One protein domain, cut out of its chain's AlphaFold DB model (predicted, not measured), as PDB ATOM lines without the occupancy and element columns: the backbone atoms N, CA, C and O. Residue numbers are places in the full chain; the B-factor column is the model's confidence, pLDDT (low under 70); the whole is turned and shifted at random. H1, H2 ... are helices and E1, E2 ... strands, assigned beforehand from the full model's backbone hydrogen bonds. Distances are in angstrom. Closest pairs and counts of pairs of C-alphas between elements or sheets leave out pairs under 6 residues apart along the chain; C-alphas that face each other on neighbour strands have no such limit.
ATOM      1  N   THR A  11     213.090 237.690 182.838       87.00
ATOM      2  CA  THR A  11     213.985 238.798 183.207       87.00
ATOM      3  C   THR A  11     214.177 239.795 182.074       87.00
ATOM      4  O   THR A  11     214.585 240.933 182.301       87.00
ATOM      5  N   GLY A  12     213.805 239.418 180.854       89.00
ATOM      6  CA  GLY A  12     213.928 240.273 179.688       89.00
ATOM      7  C   GLY A  12     213.102 239.797 178.510       89.00
ATOM      8  O   GLY A  12     212.410 238.782 178.572       89.00
ATOM      9  N   TYR A  13     213.192 240.547 177.422       88.88
ATOM     10  CA  TYR A  13     212.537 240.235 176.165       88.88
ATOM     11  C   TYR A  13     213.462 240.580 175.003       88.88
ATOM     12  O   TYR A  13     214.039 241.663 174.980       88.88
ATOM     13  N   ALA A  14     213.575 239.681 174.036       88.19
ATOM     14  CA  ALA A  14     214.316 239.892 172.805       88.19
ATOM     15  C   ALA A  14     213.354 240.057 171.625       88.19
ATOM     16  O   ALA A  14     212.490 239.214 171.383       88.19
ATOM     17  N   ASP A  15     213.537 241.133 170.876       88.44
ATOM     18  CA  ASP A  15     213.027 241.299 169.526       88.44
ATOM     19  C   ASP A  15     214.019 240.654 168.560       88.44
ATOM     20  O   ASP A  15     215.057 241.220 168.215       88.44
ATOM     21  N   THR A  16     213.717 239.427 168.152       82.69
ATOM     22  CA  THR A  16     214.567 238.666 167.236       82.69
ATOM     23  C   THR A  16     214.481 239.162 165.794       82.69
ATOM     24  O   THR A  16     215.359 238.834 165.001       82.69
ATOM     25  N   GLU A  17     213.448 239.934 165.441       83.94
ATOM     26  CA  GLU A  17     213.293 240.496 164.096       83.94
ATOM     27  C   GLU A  17     214.194 241.721 163.915       83.94
ATOM     28  O   GLU A  17     214.893 241.841 162.908       83.94
ATOM     29  N   ASN A  18     214.211 242.607 164.914       82.25
ATOM     30  CA  ASN A  18     215.003 243.836 164.893       82.25
ATOM     31  C   ASN A  18     216.377 243.681 165.563       82.25
ATOM     32  O   ASN A  18     217.220 244.568 165.437       82.25
ATOM     33  N   GLY A  19     216.612 242.564 166.258       83.75
ATOM     34  CA  GLY A  19     217.846 242.311 167.000       83.75
ATOM     35  C   GLY A  19     218.009 243.228 168.212       83.75
ATOM     36  O   GLY A  19     219.131 243.621 168.513       83.75
ATOM     37  N   VAL A  20     216.901 243.593 168.864       86.69
ATOM     38  CA  VAL A  20     216.874 244.520 170.006       86.69
ATOM     39  C   VAL A  20     216.458 243.775 171.264       86.69
ATOM     40  O   VAL A  20     215.552 242.947 171.242       86.69
ATOM     41  N   VAL A  21     217.088 244.080 172.388       88.44
ATOM     42  CA  VAL A  21     216.822 243.450 173.674       88.44
ATOM     43  C   VAL A  21     216.344 244.482 174.692       88.44
ATOM     44  O   VAL A  21     216.890 245.574 174.830       88.44
ATOM     45  N   TYR A  22     215.319 244.107 175.454       88.44
ATOM     46  CA  TYR A  22     214.663 244.947 176.445       88.44
ATOM     47  C   TYR A  22     214.684 244.281 177.821       88.44
ATOM     48  O   TYR A  22     214.305 243.116 177.967       88.44
ATOM     49  N   CYS A  23     215.041 245.040 178.858       89.94
ATOM     50  CA  CYS A  23     214.739 244.659 180.237       89.94
ATOM     51  C   CYS A  23     213.236 244.834 180.535       89.94
ATOM     52  O   CYS A  23     212.482 245.414 179.743       89.94
ATOM     53  N   LEU A  24     212.787 244.329 181.687       87.06
ATOM     54  CA  LEU A  24     211.381 244.409 182.100       87.06
ATOM     55  C   LEU A  24     210.868 245.852 182.179       87.06
ATOM     56  O   LEU A  24     209.772 246.132 181.687       87.06
ATOM     57  N   ASP A  25     211.663 246.752 182.755       88.00
ATOM     58  CA  ASP A  25     211.272 248.145 182.971       88.00
ATOM     59  C   ASP A  25     211.181 248.910 181.650       88.00
ATOM     60  O   ASP A  25     210.119 249.443 181.323       88.00
ATOM     61  N   CYS A  26     212.226 248.853 180.818       86.88
ATOM     62  CA  CYS A  26     212.225 249.541 179.528       86.88
ATOM     63  C   CYS A  26     211.139 249.005 178.584       86.88
ATOM     64  O   CYS A  26     210.534 249.776 177.838       86.88
ATOM     65  N   ARG A  27     210.826 247.699 178.634       84.69
ATOM     66  CA  ARG A  27     209.682 247.157 177.884       84.69
ATOM     67  C   ARG A  27     208.358 247.706 178.407       84.69
ATOM     68  O   ARG A  27     207.462 247.986 177.610       84.69
ATOM     69  N   LYS A  28     208.200 247.816 179.726       83.31
ATOM     70  CA  LYS A  28     206.975 248.340 180.336       83.31
ATOM     71  C   LYS A  28     206.753 249.799 179.941       83.31
ATOM     72  O   LYS A  28     205.661 250.120 179.479       83.31
ATOM     73  N   GLU A  29     207.786 250.634 180.032       80.12
ATOM     74  CA  GLU A  29     207.734 252.035 179.596       80.12
ATOM     75  C   GLU A  29     207.368 252.151 178.112       80.12
ATOM     76  O   GLU A  29     206.520 252.958 177.732       80.12
ATOM     77  N   TRP A  30     207.948 251.296 177.268       75.50
ATOM     78  CA  TRP A  30     207.627 251.259 175.845       75.50
ATOM     79  C   TRP A  30     206.160 250.877 175.590       75.50
ATOM     80  O   TRP A  30     205.482 251.537 174.802       75.50
ATOM     81  N   LYS A  31     205.624 249.879 176.307       71.81
ATOM     82  CA  LYS A  31     204.196 249.516 176.229       71.81
ATOM     83  C   LYS A  31     203.275 250.642 176.709       71.81
ATOM     84  O   LYS A  31     202.228 250.868 176.104       71.81
ATOM     85  N   GLU A  32     203.654 251.358 177.765       70.12
ATOM     86  CA  GLU A  32     202.890 252.502 178.278       70.12
ATOM     87  C   GLU A  32     202.870 253.668 177.276       70.12
ATOM     88  O   GLU A  32     201.816 254.267 177.059       70.12
ATOM     89  N   GLN A  33     203.984 253.937 176.584       65.81
ATOM     90  CA  GLN A  33     204.039 254.935 175.505       65.81
ATOM     91  C   GLN A  33     203.196 254.529 174.282       65.81
ATOM     92  O   GLN A  33     202.594 255.384 173.629       65.81
ATOM     93  N   GLN A  34     203.093 253.230 173.990       63.31
ATOM     94  CA  GLN A  34     202.276 252.710 172.889       63.31
ATOM     95  C   GLN A  34     200.771 252.773 173.137       63.31
ATOM     96  O   GLN A  34     200.002 252.954 172.188       63.31
ATOM     97  N   ALA A  35     200.338 252.703 174.398       58.56
ATOM     98  CA  ALA A  35     198.927 252.827 174.766       58.56
ATOM     99  C   ALA A  35     198.305 254.185 174.357       58.56
ATOM    100  O   ALA A  35     197.082 254.311 174.318       58.56
ATOM    101  N   CYS A  36     199.126 255.181 173.992       55.97
ATOM    102  CA  CYS A  36     198.691 256.478 173.471       55.97
ATOM    103  C   CYS A  36     198.478 256.543 171.940       55.97
ATOM    104  O   CYS A  36     198.190 257.627 171.432       55.97
ATOM    105  N   GLY A  37     198.536 255.422 171.202       51.66
ATOM    106  CA  GLY A  37     197.957 255.339 169.848       51.66
ATOM    107  C   GLY A  37     198.913 255.126 168.668       51.66
ATOM    108  O   GLY A  37     198.528 255.427 167.537       51.66
ATOM    109  N   LEU A  38     200.119 254.585 168.873       49.66
ATOM    110  CA  LEU A  38     200.912 254.027 167.767       49.66
ATOM    111  C   LEU A  38     200.642 252.521 167.639       49.66
ATOM    112  O   LEU A  38     200.718 251.786 168.617       49.66
ATOM    113  N   GLN A  39     200.288 252.086 166.426       47.62
ATOM    114  CA  GLN A  39     199.964 250.696 166.092       47.62
ATOM    115  C   GLN A  39     201.082 249.718 166.507       47.62
ATOM    116  O   GLN A  39     202.258 250.062 166.381       47.62
ATOM    117  N   PRO A  40     200.726 248.501 166.958       47.62
ATOM    118  CA  PRO A  40     201.679 247.543 167.500       47.62
ATOM    119  C   PRO A  40     202.539 246.966 166.372       47.62
ATOM    120  O   PRO A  40     202.036 246.268 165.491       47.62
ATOM    121  N   HIS A  41     203.845 247.235 166.402       51.12
ATOM    122  CA  HIS A  41     204.791 246.303 165.791       51.12
ATOM    123  C   HIS A  41     204.726 245.028 166.636       51.12
ATOM    124  O   HIS A  41     204.812 245.116 167.858       51.12
ATOM    125  N   ASN A  42     204.451 243.903 165.975       51.12
ATOM    126  CA  ASN A  42     204.168 242.586 166.540       51.12
ATOM    127  C   ASN A  42     204.742 242.346 167.948       51.12
ATOM    128  O   ASN A  42     205.947 242.380 168.165       51.12
ATOM    129  N   ASP A  43     203.855 241.991 168.879       59.50
ATOM    130  CA  ASP A  43     204.137 241.518 170.241       59.50
ATOM    131  C   ASP A  43     204.926 240.186 170.291       59.50
ATOM    132  O   ASP A  43     204.955 239.526 171.333       59.50
ATOM    133  N   GLU A  44     205.578 239.763 169.207       68.81
ATOM    134  CA  GLU A  44     206.335 238.508 169.141       68.81
ATOM    135  C   GLU A  44     207.750 238.689 169.711       68.81
ATOM    136  O   GLU A  44     208.767 238.344 169.121       68.81
ATOM    137  N   LEU A  45     207.804 239.270 170.910       83.44
ATOM    138  CA  LEU A  45     209.023 239.355 171.692       83.44
ATOM    139  C   LEU A  45     209.270 238.011 172.372       83.44
ATOM    140  O   LEU A  45     208.432 237.519 173.135       83.44
ATOM    141  N   THR A  46     210.453 237.455 172.149       88.00
ATOM    142  CA  THR A  46     210.890 236.218 172.788       88.00
ATOM    143  C   THR A  46     211.241 236.504 174.251       88.00
ATOM    144  O   THR A  46     212.111 237.338 174.508       88.00
ATOM    145  N   PRO A  47     210.581 235.872 175.238       87.44
ATOM    146  CA  PRO A  47     210.925 236.059 176.642       87.44
ATOM    147  C   PRO A  47     212.298 235.449 176.956       87.44
ATOM    148  O   PRO A  47     212.604 234.344 176.516       87.44
ATOM    149  N   ILE A  48     213.090 236.165 177.750       86.50
ATOM    150  CA  ILE A  48     214.358 235.703 178.322       86.50
ATOM    151  C   ILE A  48     214.074 235.277 179.760       86.50
ATOM    152  O   ILE A  48     213.541 236.074 180.540       86.50
ATOM    153  N   PHE A  49     214.410 234.039 180.119       84.56
ATOM    154  CA  PHE A  49     214.125 233.494 181.442       84.56
ATOM    155  C   PHE A  49     215.355 233.478 182.355       84.56
ATOM    156  O   PHE A  49     216.492 233.225 181.945       84.56
ATOM    157  N   LEU A  50     215.105 233.662 183.649       79.62
ATOM    158  CA  LEU A  50     216.080 233.467 184.709       79.62
ATOM    159  C   LEU A  50     216.476 231.991 184.774       79.62
ATOM    160  O   LEU A  50     215.759 231.161 185.333       79.62
ATOM    161  N   GLY A  51     217.634 231.644 184.229       70.12
ATOM    162  CA  GLY A  51     218.004 230.234 184.102       70.12
ATOM    163  C   GLY A  51     218.475 229.847 182.725       70.12
ATOM    164  O   GLY A  51     219.072 228.778 182.611       70.12
ATOM    165  N   ASP A  52     218.196 230.677 181.719       74.38
ATOM    166  CA  ASP A  52     218.671 230.426 180.369       74.38
ATOM    167  C   ASP A  52     220.199 230.382 180.374       74.38
ATOM    168  O   ASP A  52     220.863 231.227 180.978       74.38
ATOM    169  N   GLU A  53     220.733 229.327 179.765       70.25
ATOM    170  CA  GLU A  53     222.166 229.129 179.603       70.25
ATOM    171  C   GLU A  53     222.623 229.935 178.391       70.25
ATOM    172  O   GLU A  53     222.064 229.804 177.301       70.25
ATOM    173  N   TRP A  54     223.644 230.764 178.591       68.88
ATOM    174  CA  TRP A  54     224.234 231.590 177.547       68.88
ATOM    175  C   TRP A  54     225.721 231.262 177.440       68.88
ATOM    176  O   TRP A  54     226.426 231.218 178.446       68.88
ATOM    177  N   ASP A  55     226.212 231.073 176.214       63.94
ATOM    178  CA  ASP A  55     227.644 230.869 175.930       63.94
ATOM    179  C   ASP A  55     228.478 232.166 176.085       63.94
ATOM    180  O   ASP A  55     229.707 232.164 175.961       63.94
ATOM    181  N   ALA A  56     227.804 233.290 176.328       67.44
ATOM    182  CA  ALA A  56     228.327 234.648 176.431       67.44
ATOM    183  C   ALA A  56     227.821 235.306 177.733       67.44
ATOM    184  O   ALA A  56     226.874 234.790 178.339       67.44
ATOM    185  N   PRO A  57     228.403 236.443 178.184       67.19
ATOM    186  CA  PRO A  57     227.742 237.263 179.197       67.19
ATOM    187  C   PRO A  57     226.298 237.496 178.754       67.19
ATOM    188  O   PRO A  57     226.056 237.728 177.567       67.19
ATOM    189  N   GLY A  58     225.361 237.348 179.693       73.44
ATOM    190  CA  GLY A  58     223.932 237.389 179.406       73.44
ATOM    191  C   GLY A  58     223.512 238.626 178.597       73.44
ATOM    192  O   GLY A  58     224.258 239.605 178.502       73.44
ATOM    193  N   PRO A  59     222.316 238.597 177.996       84.12
ATOM    194  CA  PRO A  59     221.829 239.687 177.161       84.12
ATOM    195  C   PRO A  59     221.839 241.034 177.902       84.12
ATOM    196  O   PRO A  59     221.564 241.105 179.098       84.12
ATOM    197  N   VAL A  60     222.141 242.114 177.184       88.38
ATOM    198  CA  VAL A  60     222.132 243.491 177.706       88.38
ATOM    199  C   VAL A  60     220.926 244.214 177.122       88.38
ATOM    200  O   VAL A  60     220.607 244.029 175.954       88.38
ATOM    201  N   CYS A  61     220.245 245.026 177.926       90.19
ATOM    202  CA  CYS A  61     219.163 245.878 177.444       90.19
ATOM    203  C   CYS A  61     219.722 246.994 176.548       90.19
ATOM    204  O   CYS A  61     220.551 247.780 176.999       90.19
ATOM    205  N   ASP A  62     219.225 247.137 175.323       88.88
ATOM    206  CA  ASP A  62     219.678 248.168 174.374       88.88
ATOM    207  C   ASP A  62     219.196 249.589 174.724       88.88
ATOM    208  O   ASP A  62     219.624 250.564 174.110       88.88
ATOM    209  N   ILE A  63     218.297 249.720 175.706       88.50
ATOM    210  CA  ILE A  63     217.729 251.008 176.128       88.50
ATOM    211  C   ILE A  63     218.508 251.599 177.307       88.50
ATOM    212  O   ILE A  63     218.965 252.739 177.240       88.50
ATOM    213  N   CYS A  64     218.656 250.832 178.391       89.94
ATOM    214  CA  CYS A  64     219.354 251.278 179.600       89.94
ATOM    215  C   CYS A  64     220.810 250.797 179.683       89.94
ATOM    216  O   CYS A  64     221.535 251.236 180.571       89.94
ATOM    217  N   PHE A  65     221.250 249.925 178.766       87.88
ATOM    218  CA  PHE A  65     222.582 249.302 178.752       87.88
ATOM    219  C   PHE A  65     222.914 248.482 180.007       87.88
ATOM    220  O   PHE A  65     224.081 248.204 180.284       87.88
ATOM    221  N   GLU A  66     221.893 248.062 180.756       86.75
ATOM    222  CA  GLU A  66     222.051 247.188 181.915       86.75
ATOM    223  C   GLU A  66     222.000 245.711 181.513       86.75
ATOM    224  O   GLU A  66     221.277 245.312 180.595       86.75
ATOM    225  N   LEU A  67     222.784 244.893 182.218       85.06
ATOM    226  CA  LEU A  67     222.798 243.447 182.035       85.06
ATOM    227  C   LEU A  67     221.468 242.858 182.511       85.06
ATOM    228  O   LEU A  67     221.052 243.098 183.643       85.06
ATOM    229  N   ILE A  68     220.831 242.046 181.672       84.81
ATOM    230  CA  ILE A  68     219.627 241.319 182.054       84.81
ATOM    231  C   ILE A  68     220.041 240.168 182.962       84.81
ATOM    232  O   ILE A  68     220.837 239.303 182.579       84.81
ATOM    233  N   GLU A  69     219.499 240.171 184.180       72.00
ATOM    234  CA  GLU A  69     219.764 239.117 185.150       72.00
ATOM    235  C   GLU A  69     219.386 237.761 184.547       72.00
ATOM    236  O   GLU A  69     218.243 237.472 184.202       72.00
ATOM    237  N   THR A  70     220.392 236.921 184.371       67.62
ATOM    238  CA  THR A  70     220.275 235.555 183.866       67.62
ATOM    239  C   THR A  70     221.095 234.670 184.789       67.62
ATOM    240  O   THR A  70     221.955 235.153 185.528       67.62
ATOM    241  N   ASN A  71     220.781 233.376 184.849       61.09
ATOM    242  CA  ASN A  71     221.457 232.497 185.795       61.09
ATOM    243  C   ASN A  71     222.937 232.409 185.419       61.09
ATOM    244  O   ASN A  71     223.296 231.909 184.356       61.09
ATOM    245  N   ILE A  72     223.782 232.936 186.303       53.47
ATOM    246  CA  ILE A  72     225.226 233.056 186.121       53.47
ATOM    247  C   ILE A  72     225.841 231.674 186.346       53.47
ATOM    248  O   ILE A  72     226.495 231.405 187.356       53.47
ATOM    249  N   ILE A  73     225.618 230.759 185.408       54.34
ATOM    250  CA  ILE A  73     226.350 229.500 185.352       54.34
ATOM    251  C   ILE A  73     227.724 229.847 184.751       54.34
ATOM    252  O   ILE A  73     227.965 229.727 183.562       54.34
ATOM    253  N   TYR A  74     228.618 230.306 185.635       49.47
ATOM    254  CA  TYR A  74     230.073 230.432 185.466       49.47
ATOM    255  C   TYR A  74     230.627 231.571 184.586       49.47
ATOM    256  O   TYR A  74     231.245 231.338 183.556       49.47
TER     257      TYR A  74
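Overview. This is residues 11 to 74 of the 87 residues of an uncharacterized protein of marine sediment metagenome (UniProt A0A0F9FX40). The domain has little regular structure: a small three-stranded sheet sits between helix H1, which stands up from one face, and the unnamed stretch 50 to 74 on the other side. Residues 32 to 39 stick out at one end of this rod of 44 by 19 by 16 A. The printed part has 64 residues, 24 in named elements, in the order E1, E2, H1, E3; the class is mixed. The sheet, E2 E1 E3, is antiparallel; the whole is only just compact, close to loose, with a radius of gyration of the C-alphas of 12.5 A.

Along the chain. E1, residues 11 to 15, spans 13.9 A from C-alpha 11 at (213.985, 238.798, 183.207). E2 is residues 20 to 23, 10.5 A. H1 is residues 24 to 34, 15.4 A. E3, residues 46 to 49, spans 9.6 A to C-alpha 49 at (214.125, 233.494, 181.442).

Arrangement. E1 and E2 form a hairpin, with N 15 and O 20 2.7 A apart. E1 and E3 are antiparallel, with N 14 and O 46 2.8 A apart. H1 is on the sheet, over E2, at a height of 10.0 A; its closest C-alphas with E1 are those of Leu 24 and Gly 12, 5.4 A. E2, H1 and E3 make a split strand-helix-strand unit, two same-way strands with E1 between them; its crossover is right-handed. In H1 every O i to N i+4 pair is within hydrogen-bond range.

Size, cuts and confidence. C-alphas 37 and 74, the farthest apart, are 43.5 A from each other. The printed part has no cut. The link H1 to E3 is long. pLDDT is under 70 in residues 33 to 44, 54 to 57 and 70 to 74.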